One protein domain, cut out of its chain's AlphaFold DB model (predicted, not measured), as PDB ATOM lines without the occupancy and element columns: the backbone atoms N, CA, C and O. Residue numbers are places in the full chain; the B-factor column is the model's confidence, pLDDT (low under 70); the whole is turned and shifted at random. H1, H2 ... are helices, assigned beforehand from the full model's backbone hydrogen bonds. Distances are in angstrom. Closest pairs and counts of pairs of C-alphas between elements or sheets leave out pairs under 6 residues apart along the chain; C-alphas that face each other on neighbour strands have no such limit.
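What this domain is: This is residues 555 to 691 of the 1024 residues of the protein "Bromodomain and WD repeat-containing protein 1" of Thelohanellus kitauei (UniProt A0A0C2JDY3). Four helices, H1, H3, H4 and H5, make a loose up-and-down bundle, each running opposite ways to the next, with H5 near the middle of the domain and H1 only loosely closing the ring. H2 crosses one end of this bundle, H6 packs slantwise on H5, and H7 is a thin end piece whose residues 686 to 689 stick out. The printed part has 137 residues with seven named helices, H1 to H7 in order, and no named strand: the class is all helix. It is compact, with a radius of gyration of the C-alphas of 14.9 A and spans of 44 by 39 by 25 A.

Where its parts are: H5, the longest helix, covers residues 638 to 656 and measures 26.5 A, from C-alpha 638 at (-2.197, -14.123, -68.824) to C-alpha 656 at (11.230, -32.102, -82.914). H4, residues 617 to 633, measures 24.8 A, and H1, residues 562 to 577, begins at (16.649, -28.955, -94.504) and measures 21.7 A. H2 is residues 580 to 591, 16.5 A, and H6 is residues 663 to 673, 15.6 A. The shorter H3, residues 602 to 610, and H7, residues 681 to 689, measure 12.3 A and 12.4 A; C-alpha 689 is at (1.153, -39.809, -75.346).

How they stand to each other: H5 is the hub, touching H2, H4 and H6. H4 and H5 form a helical hairpin, opposite ways at a shallow tilt of 9 degrees; their closest C-alphas, of Ile 621 and Ile 652, are 5.8 A apart. H2 touches H5 with residues 581 to 585 alone, about perpendicular at 75 degrees; the closest C-alphas, of Gln 581 and Asn 643, are 5.5 A apart. H6 touches H5 at residues 646 to 654 alone, opposite ways at a steep tilt of 49 degrees, the closest C-alphas, of Ser 650 and Ile 666, being 5.8 A apart. H3 and H4 form another helical hairpin, at a shallow tilt of 19 degrees, with Ile 605 and Ile 620 the closest C-alphas at 7.4 A. H1 touches H3 with residues 566 to 573 alone, opposite ways at a shallow tilt of 28 degrees; the closest C-alphas, of Lys 566 and Ile 609, are 6.6 A apart. H1 and H5 are close but not clearly touching, with Ile 569 and Ile 655 the closest C-alphas at 6.9 A. H7 touches no helix. Every O i to N i+4 pair is within hydrogen-bond range in H3 and H5; the counts are 11 of 12 in H1, 6 of 8 in H2, 12 of 13 in H4, 6 of 7 in H6 and 4 of 5 in H7.

The domain as a whole: The two C-alphas farthest apart, of Ala 594 and Arg 691, are 44.9 A apart. The printed part has no cut and no long link; the links H1 to H2 and H4 to H5 are tight. Residues 674 to 680 and 686 to 691 stand free. The mean pLDDT of the printed part is 78.5, and residues 658 to 661, 664 and 668 to 691 are under 70.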
ATOM      1  N   ALA A 555      22.717 -34.643 -90.180       78.62
ATOM      2  CA  ALA A 555      22.348 -35.136 -88.855       78.62
ATOM      3  C   ALA A 555      21.541 -34.142 -87.988       78.62
ATOM      4  O   ALA A 555      20.862 -34.577 -87.060       78.62
ATOM      5  N   ASP A 556      21.583 -32.834 -88.269       85.31
ATOM      6  CA  ASP A 556      20.798 -31.817 -87.545       85.31
ATOM      7  C   ASP A 556      19.406 -31.562 -88.134       85.31
ATOM      8  O   ASP A 556      18.568 -30.911 -87.498       85.31
ATOM      9  N   TRP A 557      19.159 -32.084 -89.335       84.25
ATOM     10  CA  TRP A 557      17.878 -31.993 -90.032       84.25
ATOM     11  C   TRP A 557      17.163 -33.346 -90.095       84.25
ATOM     12  O   TRP A 557      15.930 -33.372 -90.055       84.25
ATOM     13  N   ALA A 558      17.916 -34.451 -90.053       73.94
ATOM     14  CA  ALA A 558      17.435 -35.827 -90.022       73.94
ATOM     15  C   ALA A 558      16.206 -36.038 -89.102       73.94
ATOM     16  O   ALA A 558      16.107 -35.430 -88.031       73.94
ATOM     17  N   PRO A 559      15.260 -36.920 -89.478       76.44
ATOM     18  CA  PRO A 559      15.284 -37.840 -90.628       76.44
ATOM     19  C   PRO A 559      14.873 -37.229 -91.987       76.44
ATOM     20  O   PRO A 559      14.729 -37.973 -92.951       76.44
ATOM     21  N   GLU A 560      14.674 -35.912 -92.064       78.81
ATOM     22  CA  GLU A 560      14.344 -35.145 -93.279       78.81
ATOM     23  C   GLU A 560      15.529 -34.244 -93.691       78.81
ATOM     24  O   GLU A 560      16.422 -33.973 -92.887       78.81
ATOM     25  N   THR A 561      15.570 -33.761 -94.932       83.75
ATOM     26  CA  THR A 561      16.529 -32.719 -95.348       83.75
ATOM     27  C   THR A 561      16.115 -31.341 -94.819       83.75
ATOM     28  O   THR A 561      14.951 -31.125 -94.474       83.75
ATOM     29  N   LYS A 562      17.027 -30.351 -94.806       87.19
ATOM     30  CA  LYS A 562      16.649 -28.955 -94.504       87.19
ATOM     31  C   LYS A 562      15.586 -28.437 -95.472       87.19
ATOM     32  O   LYS A 562      14.683 -27.733 -95.041       87.19
ATOM     33  N   ALA A 563      15.665 -28.790 -96.755       83.25
ATOM     34  CA  ALA A 563      14.685 -28.365 -97.749       83.25
ATOM     35  C   ALA A 563      13.280 -28.902 -97.426       83.25
ATOM     36  O   ALA A 563      12.323 -28.132 -97.420       83.25
ATOM     37  N   GLU A 564      13.144 -30.189 -97.101       79.62
ATOM     38  CA  GLU A 564      11.863 -30.783 -96.684       79.62
ATOM     39  C   GLU A 564      11.374 -30.175 -95.359       79.62
ATOM     40  O   GLU A 564      10.232 -29.721 -95.277       79.62
ATOM     41  N   ALA A 565      12.264 -30.047 -94.366       83.38
ATOM     42  CA  ALA A 565      11.958 -29.406 -93.088       83.38
ATOM     43  C   ALA A 565      11.491 -27.952 -93.257       83.38
ATOM     44  O   ALA A 565      10.555 -27.536 -92.588       83.38
ATOM     45  N   LYS A 566      12.109 -27.178 -94.156       87.88
ATOM     46  CA  LYS A 566      11.749 -25.785 -94.449       87.88
ATOM     47  C   LYS A 566      10.307 -25.686 -94.939       87.88
ATOM     48  O   LYS A 566       9.530 -24.948 -94.346       87.88
ATOM     49  N   HIS A 567       9.934 -26.469 -95.953       79.38
ATOM     50  CA  HIS A 567       8.560 -26.478 -96.468       79.38
ATOM     51  C   HIS A 567       7.561 -26.968 -95.405       79.38
ATOM     52  O   HIS A 567       6.535 -26.328 -95.195       79.38
ATOM     53  N   ARG A 568       7.879 -28.052 -94.679       85.44
ATOM     54  CA  ARG A 568       7.007 -28.603 -93.625       85.44
ATOM     55  C   ARG A 568       6.812 -27.639 -92.450       85.44
ATOM     56  O   ARG A 568       5.710 -27.544 -91.916       85.44
ATOM     57  N   ILE A 569       7.864 -26.930 -92.039       87.62
ATOM     58  CA  ILE A 569       7.807 -25.971 -90.930       87.62
ATOM     59  C   ILE A 569       7.076 -24.692 -91.355       87.62
ATOM     60  O   ILE A 569       6.239 -24.224 -90.591       87.62
ATOM     61  N   LEU A 570       7.310 -24.175 -92.569       85.75
ATOM     62  CA  LEU A 570       6.559 -23.030 -93.100       85.75
ATOM     63  C   LEU A 570       5.060 -23.342 -93.227       85.75
ATOM     64  O   LEU A 570       4.262 -22.591 -92.681       85.75
ATOM     65  N   ALA A 571       4.678 -24.489 -93.799       76.94
ATOM     66  CA  ALA A 571       3.273 -24.914 -93.862       76.94
ATOM     67  C   ALA A 571       2.628 -25.076 -92.466       76.94
ATOM     68  O   ALA A 571       1.443 -24.803 -92.280       76.94
ATOM     69  N   GLY A 572       3.413 -25.481 -91.458       78.38
ATOM     70  CA  GLY A 572       2.980 -25.482 -90.059       78.38
ATOM     71  C   GLY A 572       2.726 -24.072 -89.511       78.38
ATOM     72  O   GLY A 572       1.725 -23.852 -88.837       78.38
ATOM     73  N   PHE A 573       3.587 -23.101 -89.825       86.19
ATOM     74  CA  PHE A 573       3.361 -21.701 -89.460       86.19
ATOM     75  C   PHE A 573       2.151 -21.093 -90.191       86.19
ATOM     76  O   PHE A 573       1.310 -20.476 -89.544       86.19
ATOM     77  N   GLU A 574       2.008 -21.327 -91.496       81.81
ATOM     78  CA  GLU A 574       0.867 -20.869 -92.307       81.81
ATOM     79  C   GLU A 574      -0.477 -21.355 -91.731       81.81
ATOM     80  O   GLU A 574      -1.430 -20.581 -91.632       81.81
ATOM     81  N   ALA A 575      -0.538 -22.610 -91.269       79.38
ATOM     82  CA  ALA A 575      -1.735 -23.191 -90.661       79.38
ATOM     83  C   ALA A 575      -2.162 -22.517 -89.340       79.38
ATOM     84  O   ALA A 575      -3.350 -22.521 -89.019       79.38
ATOM     85  N   ILE A 576      -1.226 -21.938 -88.574       82.94
ATOM     86  CA  ILE A 576      -1.524 -21.254 -87.298       82.94
ATOM     87  C   ILE A 576      -1.625 -19.733 -87.438       82.94
ATOM     88  O   ILE A 576      -2.290 -19.097 -86.624       82.94
ATOM     89  N   GLN A 577      -1.025 -19.146 -88.477       84.62
ATOM     90  CA  GLN A 577      -0.980 -17.697 -88.714       84.62
ATOM     91  C   GLN A 577      -2.373 -17.068 -88.915       84.62
ATOM     92  O   GLN A 577      -2.559 -15.871 -88.699       84.62
ATOM     93  N   LEU A 578      -3.369 -17.876 -89.292       79.19
ATOM     94  CA  LEU A 578      -4.771 -17.461 -89.415       79.19
ATOM     95  C   LEU A 578      -5.550 -17.489 -88.084       79.19
ATOM     96  O   LEU A 578      -6.695 -17.038 -88.047       79.19
ATOM     97  N   THR A 579      -4.971 -18.013 -86.999       83.62
ATOM     98  CA  THR A 579      -5.635 -18.078 -85.685       83.62
ATOM     99  C   THR A 579      -5.560 -16.743 -84.945       83.62
ATOM    100  O   THR A 579      -4.568 -16.018 -85.034       83.62
ATOM    101  N   GLN A 580      -6.591 -16.434 -84.151       81.12
ATOM    102  CA  GLN A 580      -6.582 -15.245 -83.294       81.12
ATOM    103  C   GLN A 580      -5.449 -15.319 -82.256       81.12
ATOM    104  O   GLN A 580      -4.713 -14.355 -82.095       81.12
ATOM    105  N   GLN A 581      -5.224 -16.499 -81.664       86.06
ATOM    106  CA  GLN A 581      -4.164 -16.738 -80.675       86.06
ATOM    107  C   GLN A 581      -2.762 -16.379 -81.191       86.06
ATOM    108  O   GLN A 581      -1.937 -15.879 -80.432       86.06
ATOM    109  N   PHE A 582      -2.482 -16.641 -82.474       90.19
ATOM    110  CA  PHE A 582      -1.218 -16.257 -83.104       90.19
ATOM    111  C   PHE A 582      -1.103 -14.737 -83.232       90.19
ATOM    112  O   PHE A 582      -0.059 -14.175 -82.907       90.19
ATOM    113  N   ARG A 583      -2.180 -14.077 -83.674       88.19
ATOM    114  CA  ARG A 583      -2.232 -12.623 -83.848       88.19
ATOM    115  C   ARG A 583      -2.072 -11.883 -82.522       88.19
ATOM    116  O   ARG A 583      -1.200 -11.033 -82.434       88.19
ATOM    117  N   ASP A 584      -2.833 -12.262 -81.495       88.38
ATOM    118  CA  ASP A 584      -2.795 -11.629 -80.166       88.38
ATOM    119  C   ASP A 584      -1.369 -11.598 -79.582       88.38
ATOM    120  O   ASP A 584      -0.980 -10.650 -78.903       88.38
ATOM    121  N   VAL A 585      -0.580 -12.648 -79.847       91.19
ATOM    122  CA  VAL A 585       0.809 -12.768 -79.387       91.19
ATOM    123  C   VAL A 585       1.782 -12.020 -80.303       91.19
ATOM    124  O   VAL A 585       2.703 -11.375 -79.810       91.19
ATOM    125  N   GLU A 586       1.614 -12.106 -81.624       91.81
ATOM    126  CA  GLU A 586       2.490 -11.438 -82.594       91.81
ATOM    127  C   GLU A 586       2.341  -9.910 -82.543       91.81
ATOM    128  O   GLU A 586       3.355  -9.215 -82.558       91.81
ATOM    129  N   ASP A 587       1.123  -9.378 -82.426       90.31
ATOM    130  CA  ASP A 587       0.877  -7.932 -82.354       90.31
ATOM    131  C   ASP A 587       1.531  -7.346 -81.084       90.31
ATOM    132  O   ASP A 587       2.374  -6.453 -81.179       90.31
ATOM    133  N   TYR A 588       1.288  -7.953 -79.914       91.19
ATOM    134  CA  TYR A 588       1.897  -7.548 -78.637       91.19
ATOM    135  C   TYR A 588       3.439  -7.628 -78.641       91.19
ATOM    136  O   TYR A 588       4.110  -6.752 -78.089       91.19
ATOM    137  N   LEU A 589       4.028  -8.646 -79.287       89.50
ATOM    138  CA  LEU A 589       5.487  -8.767 -79.452       89.50
ATOM    139  C   LEU A 589       6.091  -7.686 -80.358       89.50
ATOM    140  O   LEU A 589       7.279  -7.389 -80.224       89.50
ATOM    141  N   ASN A 590       5.317  -7.139 -81.298       87.88
ATOM    142  CA  ASN A 590       5.768  -6.065 -82.178       87.88
ATOM    143  C   ASN A 590       5.594  -4.687 -81.519       87.88
ATOM    144  O   ASN A 590       6.503  -3.865 -81.626       87.88
ATOM    145  N   GLU A 591       4.499  -4.459 -80.786       88.56
ATOM    146  CA  GLU A 591       4.280  -3.244 -79.983       88.56
ATOM    147  C   GLU A 591       5.386  -3.048 -78.937       88.56
ATOM    148  O   GLU A 591       6.062  -2.023 -78.929       88.56
ATOM    149  N   ASN A 592       5.651  -4.071 -78.122       86.44
ATOM    150  CA  ASN A 592       6.636  -4.035 -77.034       86.44
ATOM    151  C   ASN A 592       8.053  -4.419 -77.517       86.44
ATOM    152  O   ASN A 592       8.863  -4.949 -76.760       86.44
ATOM    153  N   SER A 593       8.357  -4.236 -78.809       82.62
ATOM    154  CA  SER A 593       9.614  -4.717 -79.406       82.62
ATOM    155  C   SER A 593      10.846  -3.866 -79.079       82.62
ATOM    156  O   SER A 593      11.968  -4.318 -79.321       82.62
ATOM    157  N   ALA A 594      10.665  -2.664 -78.525       80.62
ATOM    158  CA  ALA A 594      11.759  -1.796 -78.090       80.62
ATOM    159  C   ALA A 594      12.404  -2.293 -76.783       80.62
ATOM    160  O   ALA A 594      13.633  -2.344 -76.686       80.62
ATOM    161  N   ASP A 595      11.569  -2.725 -75.834       79.25
ATOM    162  CA  ASP A 595      11.902  -3.032 -74.434       79.25
ATOM    163  C   ASP A 595      12.502  -4.439 -74.227       79.25
ATOM    164  O   ASP A 595      12.705  -4.900 -73.103       79.25
ATOM    165  N   ILE A 596      12.779  -5.153 -75.323       83.12
ATOM    166  CA  ILE A 596      13.313  -6.516 -75.317       83.12
ATOM    167  C   ILE A 596      14.790  -6.501 -75.773       83.12
ATOM    168  O   ILE A 596      15.072  -6.067 -76.896       83.12
ATOM    169  N   PRO A 597      15.731  -7.105 -75.008       78.50
ATOM    170  CA  PRO A 597      17.139  -7.243 -75.405       78.50
ATOM    171  C   PRO A 597      17.352  -7.888 -76.784       78.50
ATOM    172  O   PRO A 597      18.252  -7.518 -77.534       78.50
ATOM    173  N   PHE A 598      16.521  -8.883 -77.109       87.44
ATOM    174  CA  PHE A 598      16.499  -9.592 -78.384       87.44
ATOM    175  C   PHE A 598      15.051  -9.753 -78.866       87.44
ATOM    176  O   PHE A 598      14.383 -10.762 -78.616       87.44
ATOM    177  N   ALA A 599      14.551  -8.717 -79.540       86.56
ATOM    178  CA  ALA A 599      13.188  -8.644 -80.051       86.56
ATOM    179  C   ALA A 599      12.943  -9.644 -81.199       86.56
ATOM    180  O   ALA A 599      13.183  -9.339 -82.372       86.56
ATOM    181  N   THR A 600      12.426 -10.829 -80.868       90.94
ATOM    182  CA  THR A 600      12.002 -11.862 -81.827       90.94
ATOM    183  C   THR A 600      10.503 -12.162 -81.727       90.94
ATOM    184  O   THR A 600       9.884 -11.930 -80.691       90.94
ATOM    185  N   SER A 601       9.928 -12.658 -82.822       93.25
ATOM    186  CA  SER A 601       8.502 -12.951 -82.997       93.25
ATOM    187  C   SER A 601       8.309 -14.129 -83.959       93.25
ATOM    188  O   SER A 601       9.257 -14.538 -84.643       93.25
ATOM    189  N   TYR A 602       7.098 -14.681 -84.062       94.06
ATOM    190  CA  TYR A 602       6.837 -15.780 -84.991       94.06
ATOM    191  C   TYR A 602       7.041 -15.328 -86.446       94.06
ATOM    192  O   TYR A 602       7.677 -16.046 -87.220       94.06
ATOM    193  N   CYS A 603       6.623 -14.112 -86.817       91.44
ATOM    194  CA  CYS A 603       6.856 -13.579 -88.166       91.44
ATOM    195  C   CYS A 603       8.337 -13.271 -88.460       91.44
ATOM    196  O   CYS A 603       8.750 -13.347 -89.621       91.44
ATOM    197  N   LYS A 604       9.166 -12.967 -87.450       91.94
ATOM    198  CA  LYS A 604      10.635 -12.900 -87.607       91.94
ATOM    199  C   LYS A 604      11.237 -14.292 -87.844       91.94
ATOM    200  O   LYS A 604      12.053 -14.457 -88.752       91.94
ATOM    201  N   ILE A 605      10.782 -15.313 -87.112       94.88
ATOM    202  CA  ILE A 605      11.207 -16.711 -87.309       94.88
ATOM    203  C   ILE A 605      10.813 -17.219 -88.710       94.88
ATOM    204  O   ILE A 605      11.651 -17.796 -89.402       94.88
ATOM    205  N   ILE A 606       9.587 -16.950 -89.176       92.88
ATOM    206  CA  ILE A 606       9.114 -17.311 -90.527       92.88
ATOM    207  C   ILE A 606      10.018 -16.700 -91.610       92.88
ATOM    208  O   ILE A 606      10.460 -17.407 -92.518       92.88
ATOM    209  N   ARG A 607      10.367 -15.409 -91.499       92.38
ATOM    210  CA  ARG A 607      11.275 -14.735 -92.447       92.38
ATOM    211  C   ARG A 607      12.691 -15.316 -92.420       92.38
ATOM    212  O   ARG A 607      13.237 -15.628 -93.479       92.38
ATOM    213  N   LYS A 608      13.250 -15.575 -91.234       94.12
ATOM    214  CA  LYS A 608      14.548 -16.258 -91.070       94.12
ATOM    215  C   LYS A 608      14.552 -17.675 -91.670       94.12
ATOM    216  O   LYS A 608      15.528 -18.056 -92.320       94.12
ATOM    217  N   ILE A 609      13.473 -18.452 -91.523       93.88
ATOM    218  CA  ILE A 609      13.326 -19.769 -92.177       93.88
ATOM    219  C   ILE A 609      13.308 -19.609 -93.702       93.88
ATOM    220  O   ILE A 609      14.064 -20.292 -94.397       93.88
ATOM    221  N   SER A 610      12.504 -18.682 -94.230       91.94
ATOM    222  CA  SER A 610      12.418 -18.387 -95.668       91.94
ATOM    223  C   SER A 610      13.772 -17.998 -96.276       91.94
ATOM    224  O   SER A 610      14.120 -18.490 -97.352       91.94
ATOM    225  N   ASN A 611      14.582 -17.225 -95.550       90.00
ATOM    226  CA  ASN A 611      15.917 -16.765 -95.953       90.00
ATOM    227  C   ASN A 611      17.068 -17.761 -95.665       90.00
ATOM    228  O   ASN A 611      18.240 -17.405 -95.803       90.00
ATOM    229  N   ASP A 612      16.760 -18.999 -95.257       89.69
ATOM    230  CA  ASP A 612      17.725 -20.064 -94.924       89.69
ATOM    231  C   ASP A 612      18.699 -19.749 -93.768       89.69
ATOM    232  O   ASP A 612      19.699 -20.453 -93.606       89.69
ATOM    233  N   PHE A 613      18.380 -18.749 -92.935       93.06
ATOM    234  CA  PHE A 613      19.201 -18.241 -91.824       93.06
ATOM    235  C   PHE A 613      19.637 -19.332 -90.835       93.06
ATOM    236  O   PHE A 613      20.778 -19.342 -90.363       93.06
ATOM    237  N   TYR A 614      18.733 -20.258 -90.507       94.19
ATOM    238  CA  TYR A 614      18.983 -21.300 -89.515       94.19
ATOM    239  C   TYR A 614      19.866 -22.426 -90.063       94.19
ATOM    240  O   TYR A 614      19.559 -23.065 -91.074       94.19
ATOM    241  N   ARG A 615      20.947 -22.719 -89.336       92.31
ATOM    242  CA  ARG A 615      21.897 -23.800 -89.646       92.31
ATOM    243  C   ARG A 615      21.409 -25.174 -89.180       92.31
ATOM    244  O   ARG A 615      21.735 -26.179 -89.808       92.31
ATOM    245  N   ARG A 616      20.634 -25.223 -88.087       92.31
ATOM    246  CA  ARG A 616      20.195 -26.450 -87.387       92.31
ATOM    247  C   ARG A 616      18.790 -26.264 -86.795       92.31
ATOM    248  O   ARG A 616      18.488 -25.181 -86.296       92.31
ATOM    249  N   LYS A 617      17.971 -27.327 -86.708       91.88
ATOM    250  CA  LYS A 617      16.643 -27.291 -86.038       91.88
ATOM    251  C   LYS A 617      16.692 -26.769 -84.595       91.88
ATOM    252  O   LYS A 617      15.747 -26.138 -84.127       91.88
ATOM    253  N   LYS A 618      17.803 -27.020 -83.890       91.81
ATOM    254  CA  LYS A 618      18.033 -26.570 -82.505       91.81
ATOM    255  C   LYS A 618      17.966 -25.044 -82.356       91.81
ATOM    256  O   LYS A 618      17.469 -24.576 -81.339       91.81
ATOM    257  N   ALA A 619      18.396 -24.295 -83.372       94.81
ATOM    258  CA  ALA A 619      18.369 -22.835 -83.371       94.81
ATOM    259  C   ALA A 619      16.932 -22.287 -83.424       94.81
ATOM    260  O   ALA A 619      16.588 -21.416 -82.633       94.81
ATOM    261  N   ILE A 620      16.069 -22.872 -84.268       95.44
ATOM    262  CA  ILE A 620      14.636 -22.526 -84.345       95.44
ATOM    263  C   ILE A 620      13.944 -22.822 -83.004       95.44
ATOM    264  O   ILE A 620      13.193 -22.002 -82.488       95.44
ATOM    265  N   ILE A 621      14.237 -23.981 -82.399       94.25
ATOM    266  CA  ILE A 621      13.688 -24.380 -81.091       94.25
ATOM    267  C   ILE A 621      14.164 -23.453 -79.957       94.25
ATOM    268  O   ILE A 621      13.422 -23.251 -78.997       94.25
ATOM    269  N   TRP A 622      15.382 -22.911 -80.035       94.88
ATOM    270  CA  TRP A 622      15.869 -21.909 -79.085       94.88
ATOM    271  C   TRP A 622      15.188 -20.549 -79.305       94.88
ATOM    272  O   TRP A 622      14.695 -19.977 -78.341       94.88
ATOM    273  N   GLU A 623      15.051 -20.071 -80.546       94.81
ATOM    274  CA  GLU A 623      14.427 -18.764 -80.806       94.81
ATOM    275  C   GLU A 623      12.919 -18.764 -80.483       94.81
ATOM    276  O   GLU A 623      12.413 -17.809 -79.901       94.81
ATOM    277  N   LEU A 624      12.222 -19.888 -80.700       95.44
ATOM    278  CA  LEU A 624      10.859 -20.098 -80.191       95.44
ATOM    279  C   LEU A 624      10.773 -20.012 -78.656       95.44
ATOM    280  O   LEU A 624       9.799 -19.500 -78.121       95.44
ATOM    281  N   ARG A 625      11.792 -20.478 -77.923       94.44
ATOM    282  CA  ARG A 625      11.836 -20.331 -76.455       94.44
ATOM    283  C   ARG A 625      12.123 -18.897 -76.023       94.44
ATOM    284  O   ARG A 625      11.647 -18.502 -74.961       94.44
ATOM    285  N   MET A 626      12.842 -18.120 -76.836       92.06
ATOM    286  CA  MET A 626      13.046 -16.698 -76.567       92.06
ATOM    287  C   MET A 626      11.738 -15.910 -76.619       92.06
ATOM    288  O   MET A 626      11.590 -14.993 -75.826       92.06
ATOM    289  N   ILE A 627      10.748 -16.304 -77.429       93.12
ATOM    290  CA  ILE A 627       9.412 -15.681 -77.392       93.12
ATOM    291  C   ILE A 627       8.788 -15.788 -75.989       93.12
ATOM    292  O   ILE A 627       8.361 -14.780 -75.431       93.12
ATOM    293  N   LEU A 628       8.798 -16.977 -75.371       92.50
ATOM    294  CA  LEU A 628       8.281 -17.160 -74.005       92.50
ATOM    295  C   LEU A 628       9.114 -16.431 -72.947       92.50
ATOM    296  O   LEU A 628       8.552 -15.880 -72.004       92.50
ATOM    297  N   HIS A 629      10.441 -16.406 -73.104       90.44
ATOM    298  CA  HIS A 629      11.321 -15.633 -72.227       90.44
ATOM    299  C   HIS A 629      10.977 -14.138 -72.283       90.44
ATOM    300  O   HIS A 629      10.767 -13.518 -71.247       90.44
ATOM    301  N   ASN A 630      10.872 -13.581 -73.491       90.62
ATOM    302  CA  ASN A 630      10.602 -12.169 -73.739       90.62
ATOM    303  C   ASN A 630       9.238 -11.744 -73.180       90.62
ATOM    304  O   ASN A 630       9.160 -10.744 -72.478       90.62
ATOM    305  N   LEU A 631       8.181 -12.530 -73.414       90.81
ATOM    306  CA  LEU A 631       6.851 -12.269 -72.845       90.81
ATOM    307  C   LEU A 631       6.853 -12.343 -71.309       90.81
ATOM    308  O   LEU A 631       6.194 -11.538 -70.656       90.81
ATOM    309  N   GLY A 632       7.644 -13.252 -70.728       88.06
ATOM    310  CA  GLY A 632       7.880 -13.302 -69.284       88.06
ATOM    311  C   GLY A 632       8.620 -12.069 -68.751       88.06
ATOM    312  O   GLY A 632       8.237 -11.538 -67.713       88.06
ATOM    313  N   SER A 633       9.634 -11.572 -69.471       86.00
ATOM    314  CA  SER A 633      10.348 -10.329 -69.131       86.00
ATOM    315  C   SER A 633       9.439  -9.095 -69.210       86.00
ATOM    316  O   SER A 633       9.477  -8.260 -68.311       86.00
ATOM    317  N   LEU A 634       8.579  -9.021 -70.232       87.06
ATOM    318  CA  LEU A 634       7.573  -7.966 -70.411       87.06
ATOM    319  C   LEU A 634       6.391  -8.052 -69.429       87.06
ATOM    320  O   LEU A 634       5.581  -7.132 -69.380       87.06
ATOM    321  N   LYS A 635       6.267  -9.145 -68.659       88.56
ATOM    322  CA  LYS A 635       5.099  -9.444 -67.806       88.56
ATOM    323  C   LYS A 635       3.782  -9.440 -68.606       88.56
ATOM    324  O   LYS A 635       2.777  -8.886 -68.162       88.56
ATOM    325  N   ALA A 636       3.802 -10.056 -69.790       86.94
ATOM    326  CA  ALA A 636       2.662 -10.110 -70.702       86.94
ATOM    327  C   ALA A 636       1.390 -10.666 -70.023       86.94
ATOM    328  O   ALA A 636       1.487 -11.558 -69.172       86.94
ATOM    329  N   PRO A 637       0.188 -10.184 -70.394       90.38
ATOM    330  CA  PRO A 637      -1.052 -10.576 -69.731       90.38
ATOM    331  C   PRO A 637      -1.357 -12.067 -69.927       90.38
ATOM    332  O   PRO A 637      -0.980 -12.679 -70.931       90.38
ATOM    333  N   SER A 638      -2.060 -12.664 -68.961       87.81
ATOM    334  CA  SER A 638      -2.197 -14.123 -68.824       87.81
ATOM    335  C   SER A 638      -2.746 -14.834 -70.066       87.81
ATOM    336  O   SER A 638      -2.325 -15.949 -70.357       87.81
ATOM    337  N   ASN A 639      -3.633 -14.191 -70.831       88.25
ATOM    338  CA  ASN A 639      -4.161 -14.715 -72.095       88.25
ATOM    339  C   ASN A 639      -3.087 -14.794 -73.196       88.25
ATOM    340  O   ASN A 639      -3.033 -15.778 -73.930       88.25
ATOM    341  N   ILE A 640      -2.213 -13.788 -73.297       90.69
ATOM    342  CA  ILE A 640      -1.094 -13.760 -74.248       90.69
ATOM    343  C   ILE A 640      -0.023 -14.767 -73.819       90.69
ATOM    344  O   ILE A 640       0.501 -15.499 -74.659       90.69
ATOM    345  N   MET A 641       0.244 -14.876 -72.513       90.81
ATOM    346  CA  MET A 641       1.132 -15.907 -71.968       90.81
ATOM    347  C   MET A 641       0.618 -17.322 -72.257       90.81
ATOM    348  O   MET A 641       1.380 -18.125 -72.787       90.81
ATOM    349  N   GLU A 642      -0.654 -17.632 -71.986       88.06
ATOM    350  CA  GLU A 642      -1.232 -18.958 -72.254       88.06
ATOM    351  C   GLU A 642      -1.276 -19.277 -73.757       88.06
ATOM    352  O   GLU A 642      -0.778 -20.329 -74.168       88.06
ATOM    353  N   ASN A 643      -1.773 -18.356 -74.594       89.56
ATOM    354  CA  ASN A 643      -1.767 -18.511 -76.053       89.56
ATOM    355  C   ASN A 643      -0.349 -18.791 -76.573       89.56
ATOM    356  O   ASN A 643      -0.134 -19.738 -77.333       89.56
ATOM    357  N   SER A 644       0.638 -18.005 -76.134       91.75
ATOM    358  CA  SER A 644       2.026 -18.182 -76.554       91.75
ATOM    359  C   SER A 644       2.623 -19.490 -76.041       91.75
ATOM    360  O   SER A 644       3.340 -20.164 -76.782       91.75
ATOM    361  N   GLU A 645       2.311 -19.904 -74.809       90.44
ATOM    362  CA  GLU A 645       2.815 -21.157 -74.246       90.44
ATOM    363  C   GLU A 645       2.262 -22.376 -74.996       90.44
ATOM    364  O   GLU A 645       3.028 -23.286 -75.329       90.44
ATOM    365  N   ILE A 646       0.969 -22.367 -75.345       87.00
ATOM    366  CA  ILE A 646       0.324 -23.391 -76.179       87.00
ATOM    367  C   ILE A 646       0.971 -23.436 -77.572       87.00
ATOM    368  O   ILE A 646       1.413 -24.506 -78.009       87.00
ATOM    369  N   LEU A 647       1.077 -22.290 -78.256       90.81
ATOM    370  CA  LEU A 647       1.649 -22.191 -79.605       90.81
ATOM    371  C   LEU A 647       3.123 -22.617 -79.633       90.81
ATOM    372  O   LEU A 647       3.502 -23.496 -80.408       90.81
ATOM    373  N   THR A 648       3.954 -22.067 -78.746       92.25
ATOM    374  CA  THR A 648       5.390 -22.370 -78.679       92.25
ATOM    375  C   THR A 648       5.651 -23.827 -78.297       92.25
ATOM    376  O   THR A 648       6.477 -24.479 -78.943       92.25
ATOM    377  N   LYS A 649       4.948 -24.398 -77.303       87.94
ATOM    378  CA  LYS A 649       5.090 -25.830 -76.966       87.94
ATOM    379  C   LYS A 649       4.707 -26.717 -78.155       87.94
ATOM    380  O   LYS A 649       5.451 -27.651 -78.474       87.94
ATOM    381  N   SER A 650       3.608 -26.394 -78.837       86.25
ATOM    382  CA  SER A 650       3.113 -27.140 -80.001       86.25
ATOM    383  C   SER A 650       4.087 -27.080 -81.180       86.25
ATOM    384  O   SER A 650       4.453 -28.122 -81.722       86.25
ATOM    385  N   LEU A 651       4.600 -25.891 -81.519       90.19
ATOM    386  CA  LEU A 651       5.622 -25.695 -82.553       90.19
ATOM    387  C   LEU A 651       6.927 -26.433 -82.224       90.19
ATOM    388  O   LEU A 651       7.483 -27.126 -83.075       90.19
ATOM    389  N   ILE A 652       7.404 -26.362 -80.977       89.69
ATOM    390  CA  ILE A 652       8.605 -27.093 -80.545       89.69
ATOM    391  C   ILE A 652       8.399 -28.611 -80.662       89.69
ATOM    392  O   ILE A 652       9.328 -29.320 -81.061       89.69
ATOM    393  N   TYR A 653       7.207 -29.131 -80.354       83.62
ATOM    394  CA  TYR A 653       6.880 -30.545 -80.566       83.62
ATOM    395  C   TYR A 653       6.831 -30.899 -82.064       83.62
ATOM    396  O   TYR A 653       7.420 -31.903 -82.471       83.62
ATOM    397  N   PHE A 654       6.204 -30.055 -82.884       84.12
ATOM    398  CA  PHE A 654       6.060 -30.206 -84.337       84.12
ATOM    399  C   PHE A 654       7.392 -30.108 -85.112       84.12
ATOM    400  O   PHE A 654       7.540 -30.718 -86.170       84.12
ATOM    401  N   ILE A 655       8.391 -29.389 -84.588       87.19
ATOM    402  CA  ILE A 655       9.744 -29.316 -85.171       87.19
ATOM    403  C   ILE A 655      10.613 -30.504 -84.723       87.19
ATOM    404  O   ILE A 655      11.400 -31.026 -85.517       87.19
ATOM    405  N   LYS A 656      10.480 -30.951 -83.463       80.81
ATOM    406  CA  LYS A 656      11.230 -32.102 -82.914       80.81
ATOM    407  C   LYS A 656      10.794 -33.443 -83.507       80.81
ATOM    408  O   LYS A 656      11.634 -34.321 -83.687       80.81
ATOM    409  N   ASN A 657       9.501 -33.614 -83.766       74.12
ATOM    410  CA  ASN A 657       8.914 -34.840 -84.302       74.12
ATOM    411  C   ASN A 657       8.540 -34.646 -85.783       74.12
ATOM    412  O   ASN A 657       8.277 -33.525 -86.210       74.12
ATOM    413  N   LEU A 658       8.464 -35.724 -86.575       65.12
ATOM    414  CA  LEU A 658       7.870 -35.664 -87.922       65.12
ATOM    415  C   LEU A 658       6.335 -35.613 -87.830       65.12
ATOM    416  O   LEU A 658       5.646 -36.598 -88.094       65.12
ATOM    417  N   CYS A 659       5.814 -34.461 -87.423       66.50
ATOM    418  CA  CYS A 659       4.388 -34.152 -87.441       66.50
ATOM    419  C   CYS A 659       4.031 -33.363 -88.709       66.50
ATOM    420  O   CYS A 659       4.845 -32.590 -89.216       66.50
ATOM    421  N   TYR A 660       2.805 -33.547 -89.202       62.62
ATOM    422  CA  TYR A 660       2.287 -32.873 -90.405       62.62
ATOM    423  C   TYR A 660       1.019 -32.051 -90.137       62.62
ATOM    424  O   TYR A 660       0.682 -31.183 -90.931       62.62
ATOM    425  N   ASN A 661       0.359 -32.274 -88.999       69.31
ATOM    426  CA  ASN A 661      -0.747 -31.465 -88.502       69.31
ATOM    427  C   ASN A 661      -0.295 -30.778 -87.204       69.31
ATOM    428  O   ASN A 661       0.125 -31.461 -86.270       69.31
ATOM    429  N   VAL A 662      -0.328 -29.445 -87.167       75.38
ATOM    430  CA  VAL A 662       0.003 -28.648 -85.971       75.38
ATOM    431  C   VAL A 662      -1.245 -28.214 -85.199       75.38
ATOM    432  O   VAL A 662      -1.183 -28.109 -83.977       75.38
ATOM    433  N   ALA A 663      -2.390 -28.058 -85.876       71.75
ATOM    434  CA  ALA A 663      -3.658 -27.700 -85.242       71.75
ATOM    435  C   ALA A 663      -4.093 -28.777 -84.235       71.75
ATOM    436  O   ALA A 663      -4.316 -28.472 -83.074       71.75
ATOM    437  N   GLU A 664      -4.040 -30.055 -84.620       69.81
ATOM    438  CA  GLU A 664      -4.350 -31.184 -83.722       69.81
ATOM    439  C   GLU A 664      -3.420 -31.257 -82.492       69.81
ATOM    440  O   GLU A 664      -3.832 -31.713 -81.422       69.81
ATOM    441  N   ILE A 665      -2.178 -30.766 -82.600       73.12
ATOM    442  CA  ILE A 665      -1.256 -30.656 -81.459       73.12
ATOM    443  C   ILE A 665      -1.708 -29.521 -80.528       73.12
ATOM    444  O   ILE A 665      -1.753 -29.731 -79.313       73.12
ATOM    445  N   ILE A 666      -2.086 -28.366 -81.084       74.88
ATOM    446  CA  ILE A 666      -2.627 -27.215 -80.344       74.88
ATOM    447  C   ILE A 666      -3.923 -27.603 -79.630       74.88
ATOM    448  O   ILE A 666      -3.975 -27.495 -78.408       74.88
ATOM    449  N   ASP A 667      -4.903 -28.170 -80.340       72.75
ATOM    450  CA  ASP A 667      -6.175 -28.651 -79.781       72.75
ATOM    451  C   ASP A 667      -5.932 -29.616 -78.608       72.75
ATOM    452  O   ASP A 667      -6.513 -29.486 -77.528       72.75
ATOM    453  N   SER A 668      -5.000 -30.563 -78.788       67.19
ATOM    454  CA  SER A 668      -4.625 -31.507 -77.733       67.19
ATOM    455  C   SER A 668      -3.916 -30.847 -76.546       67.19
ATOM    456  O   SER A 668      -3.953 -31.395 -75.446       67.19
ATOM    457  N   THR A 669      -3.284 -29.689 -76.734       67.56
ATOM    458  CA  THR A 669      -2.583 -28.949 -75.678       67.56
ATOM    459  C   THR A 669      -3.568 -28.095 -74.879       67.56
ATOM    460  O   THR A 669      -3.605 -28.225 -73.655       67.56
ATOM    461  N   THR A 670      -4.441 -27.335 -75.549       68.00
ATOM    462  CA  THR A 670      -5.492 -26.505 -74.929       68.00
ATOM    463  C   THR A 670      -6.397 -27.329 -74.004       68.00
ATOM    464  O   THR A 670      -6.570 -26.988 -72.836       68.00
ATOM    465  N   VAL A 671      -6.859 -28.503 -74.458       56.09
ATOM    466  CA  VAL A 671      -7.717 -29.425 -73.676       56.09
ATOM    467  C   VAL A 671      -7.012 -30.028 -72.439       56.09
ATOM    468  O   VAL A 671      -7.660 -30.615 -71.569       56.09
ATOM    469  N   ASN A 672      -5.685 -29.902 -72.315       51.59
ATOM    470  CA  ASN A 672      -4.966 -30.245 -71.080       51.59
ATOM    471  C   ASN A 672      -4.726 -29.035 -70.152       51.59
ATOM    472  O   ASN A 672      -4.432 -29.274 -68.982       51.59
ATOM    473  N   SER A 673      -4.881 -27.788 -70.617       52.25
ATOM    474  CA  SER A 673      -4.790 -26.582 -69.770       52.25
ATOM    475  C   SER A 673      -6.007 -26.459 -68.843       52.25
ATOM    476  O   SER A 673      -5.871 -26.335 -67.627       52.25
ATOM    477  N   GLU A 674      -7.212 -26.660 -69.394       44.69
ATOM    478  CA  GLU A 674      -8.498 -26.588 -68.672       44.69
ATOM    479  C   GLU A 674      -8.644 -27.605 -67.514       44.69
ATOM    480  O   GLU A 674      -9.521 -27.475 -66.659       44.69
ATOM    481  N   LEU A 675      -7.800 -28.643 -67.471       38.94
ATOM    482  CA  LEU A 675      -7.842 -29.734 -66.491       38.94
ATOM    483  C   LEU A 675      -6.700 -29.620 -65.470       38.94
ATOM    484  O   LEU A 675      -5.891 -30.538 -65.314       38.94
ATOM    485  N   GLY A 676      -6.659 -28.484 -64.771       43.00
ATOM    486  CA  GLY A 676      -5.570 -28.086 -63.876       43.00
ATOM    487  C   GLY A 676      -5.131 -29.147 -62.853       43.00
ATOM    488  O   GLY A 676      -5.892 -29.553 -61.973       43.00
ATOM    489  N   ALA A 677      -3.860 -29.547 -62.940       30.03
ATOM    490  CA  ALA A 677      -3.150 -30.333 -61.933       30.03
ATOM    491  C   ALA A 677      -1.636 -30.075 -62.024       30.03
ATOM    492  O   ALA A 677      -1.052 -30.156 -63.104       30.03
ATOM    493  N   ALA A 678      -0.987 -29.803 -60.890       36.88
ATOM    494  CA  ALA A 678       0.449 -29.546 -60.834       36.88
ATOM    495  C   ALA A 678       1.271 -30.851 -60.825       36.88
ATOM    496  O   ALA A 678       1.387 -31.516 -59.799       36.88
ATOM    497  N   GLU A 679       1.877 -31.198 -61.960       29.69
ATOM    498  CA  GLU A 679       3.044 -32.089 -62.066       29.69
ATOM    499  C   GLU A 679       3.794 -31.754 -63.375       29.69
ATOM    500  O   GLU A 679       3.215 -31.154 -64.281       29.69
ATOM    501  N   SER A 680       5.090 -32.073 -63.484       36.56
ATOM    502  CA  SER A 680       5.972 -31.484 -64.514       36.56
ATOM    503  C   SER A 680       5.479 -31.659 -65.960       36.56
ATOM    504  O   SER A 680       5.078 -32.752 -66.374       36.56
ATOM    505  N   THR A 681       5.568 -30.586 -66.753       38.91
ATOM    506  CA  THR A 681       4.991 -30.469 -68.109       38.91
ATOM    507  C   THR A 681       5.552 -31.470 -69.122       38.91
ATOM    508  O   THR A 681       4.799 -31.993 -69.942       38.91
ATOM    509  N   ASP A 682       6.834 -31.836 -69.026       33.81
ATOM    510  CA  ASP A 682       7.400 -32.937 -69.824       33.81
ATOM    511  C   ASP A 682       6.733 -34.291 -69.490       33.81
ATOM    512  O   ASP A 682       6.551 -35.141 -70.365       33.81
ATOM    513  N   SER A 683       6.332 -34.518 -68.232       35.09
ATOM    514  CA  SER A 683       5.824 -35.816 -67.768       35.09
ATOM    515  C   SER A 683       4.352 -36.068 -68.107       35.09
ATOM    516  O   SER A 683       3.984 -37.211 -68.394       35.09
ATOM    517  N   CYS A 684       3.501 -35.036 -68.104       36.25
ATOM    518  CA  CYS A 684       2.066 -35.185 -68.359       36.25
ATOM    519  C   CYS A 684       1.773 -35.423 -69.852       36.25
ATOM    520  O   CYS A 684       1.045 -36.368 -70.187       36.25
ATOM    521  N   ILE A 685       2.446 -34.678 -70.740       41.50
ATOM    522  CA  ILE A 685       2.434 -34.897 -72.196       41.50
ATOM    523  C   ILE A 685       2.915 -36.324 -72.501       41.50
ATOM    524  O   ILE A 685       2.216 -37.089 -73.174       41.50
ATOM    525  N   LEU A 686       4.048 -36.746 -71.919       36.66
ATOM    526  CA  LEU A 686       4.553 -38.114 -72.069       36.66
ATOM    527  C   LEU A 686       3.591 -39.179 -71.517       36.66
ATOM    528  O   LEU A 686       3.461 -40.235 -72.133       36.66
ATOM    529  N   ARG A 687       2.892 -38.947 -70.398       34.28
ATOM    530  CA  ARG A 687       1.985 -39.940 -69.785       34.28
ATOM    531  C   ARG A 687       0.712 -40.198 -70.597       34.28
ATOM    532  O   ARG A 687       0.298 -41.357 -70.671       34.28
ATOM    533  N   ARG A 688       0.109 -39.180 -71.230       35.34
ATOM    534  CA  ARG A 688      -1.021 -39.387 -72.165       35.34
ATOM    535  C   ARG A 688      -0.537 -39.896 -73.531       35.34
ATOM    536  O   ARG A 688      -1.072 -40.898 -74.008       35.34
ATOM    537  N   SER A 689       0.538 -39.330 -74.091       36.66
ATOM    538  CA  SER A 689       1.153 -39.809 -75.346       36.66
ATOM    539  C   SER A 689       1.611 -41.276 -75.266       36.66
ATOM    540  O   SER A 689       1.396 -42.052 -76.192       36.66
ATOM    541  N   SER A 690       2.109 -41.740 -74.113       35.25
ATOM    542  CA  SER A 690       2.511 -43.146 -73.910       35.25
ATOM    543  C   SER A 690       1.372 -44.173 -74.035       35.25
ATOM    544  O   SER A 690       1.652 -45.373 -74.055       35.25
ATOM    545  N   ARG A 691       0.101 -43.749 -74.134       38.09
ATOM    546  CA  ARG A 691      -1.043 -44.627 -74.450       38.09
ATOM    547  C   ARG A 691      -1.574 -44.498 -75.885       38.09
ATOM    548  O   ARG A 691      -2.416 -45.308 -76.264       38.09
TER     549      ARG A 691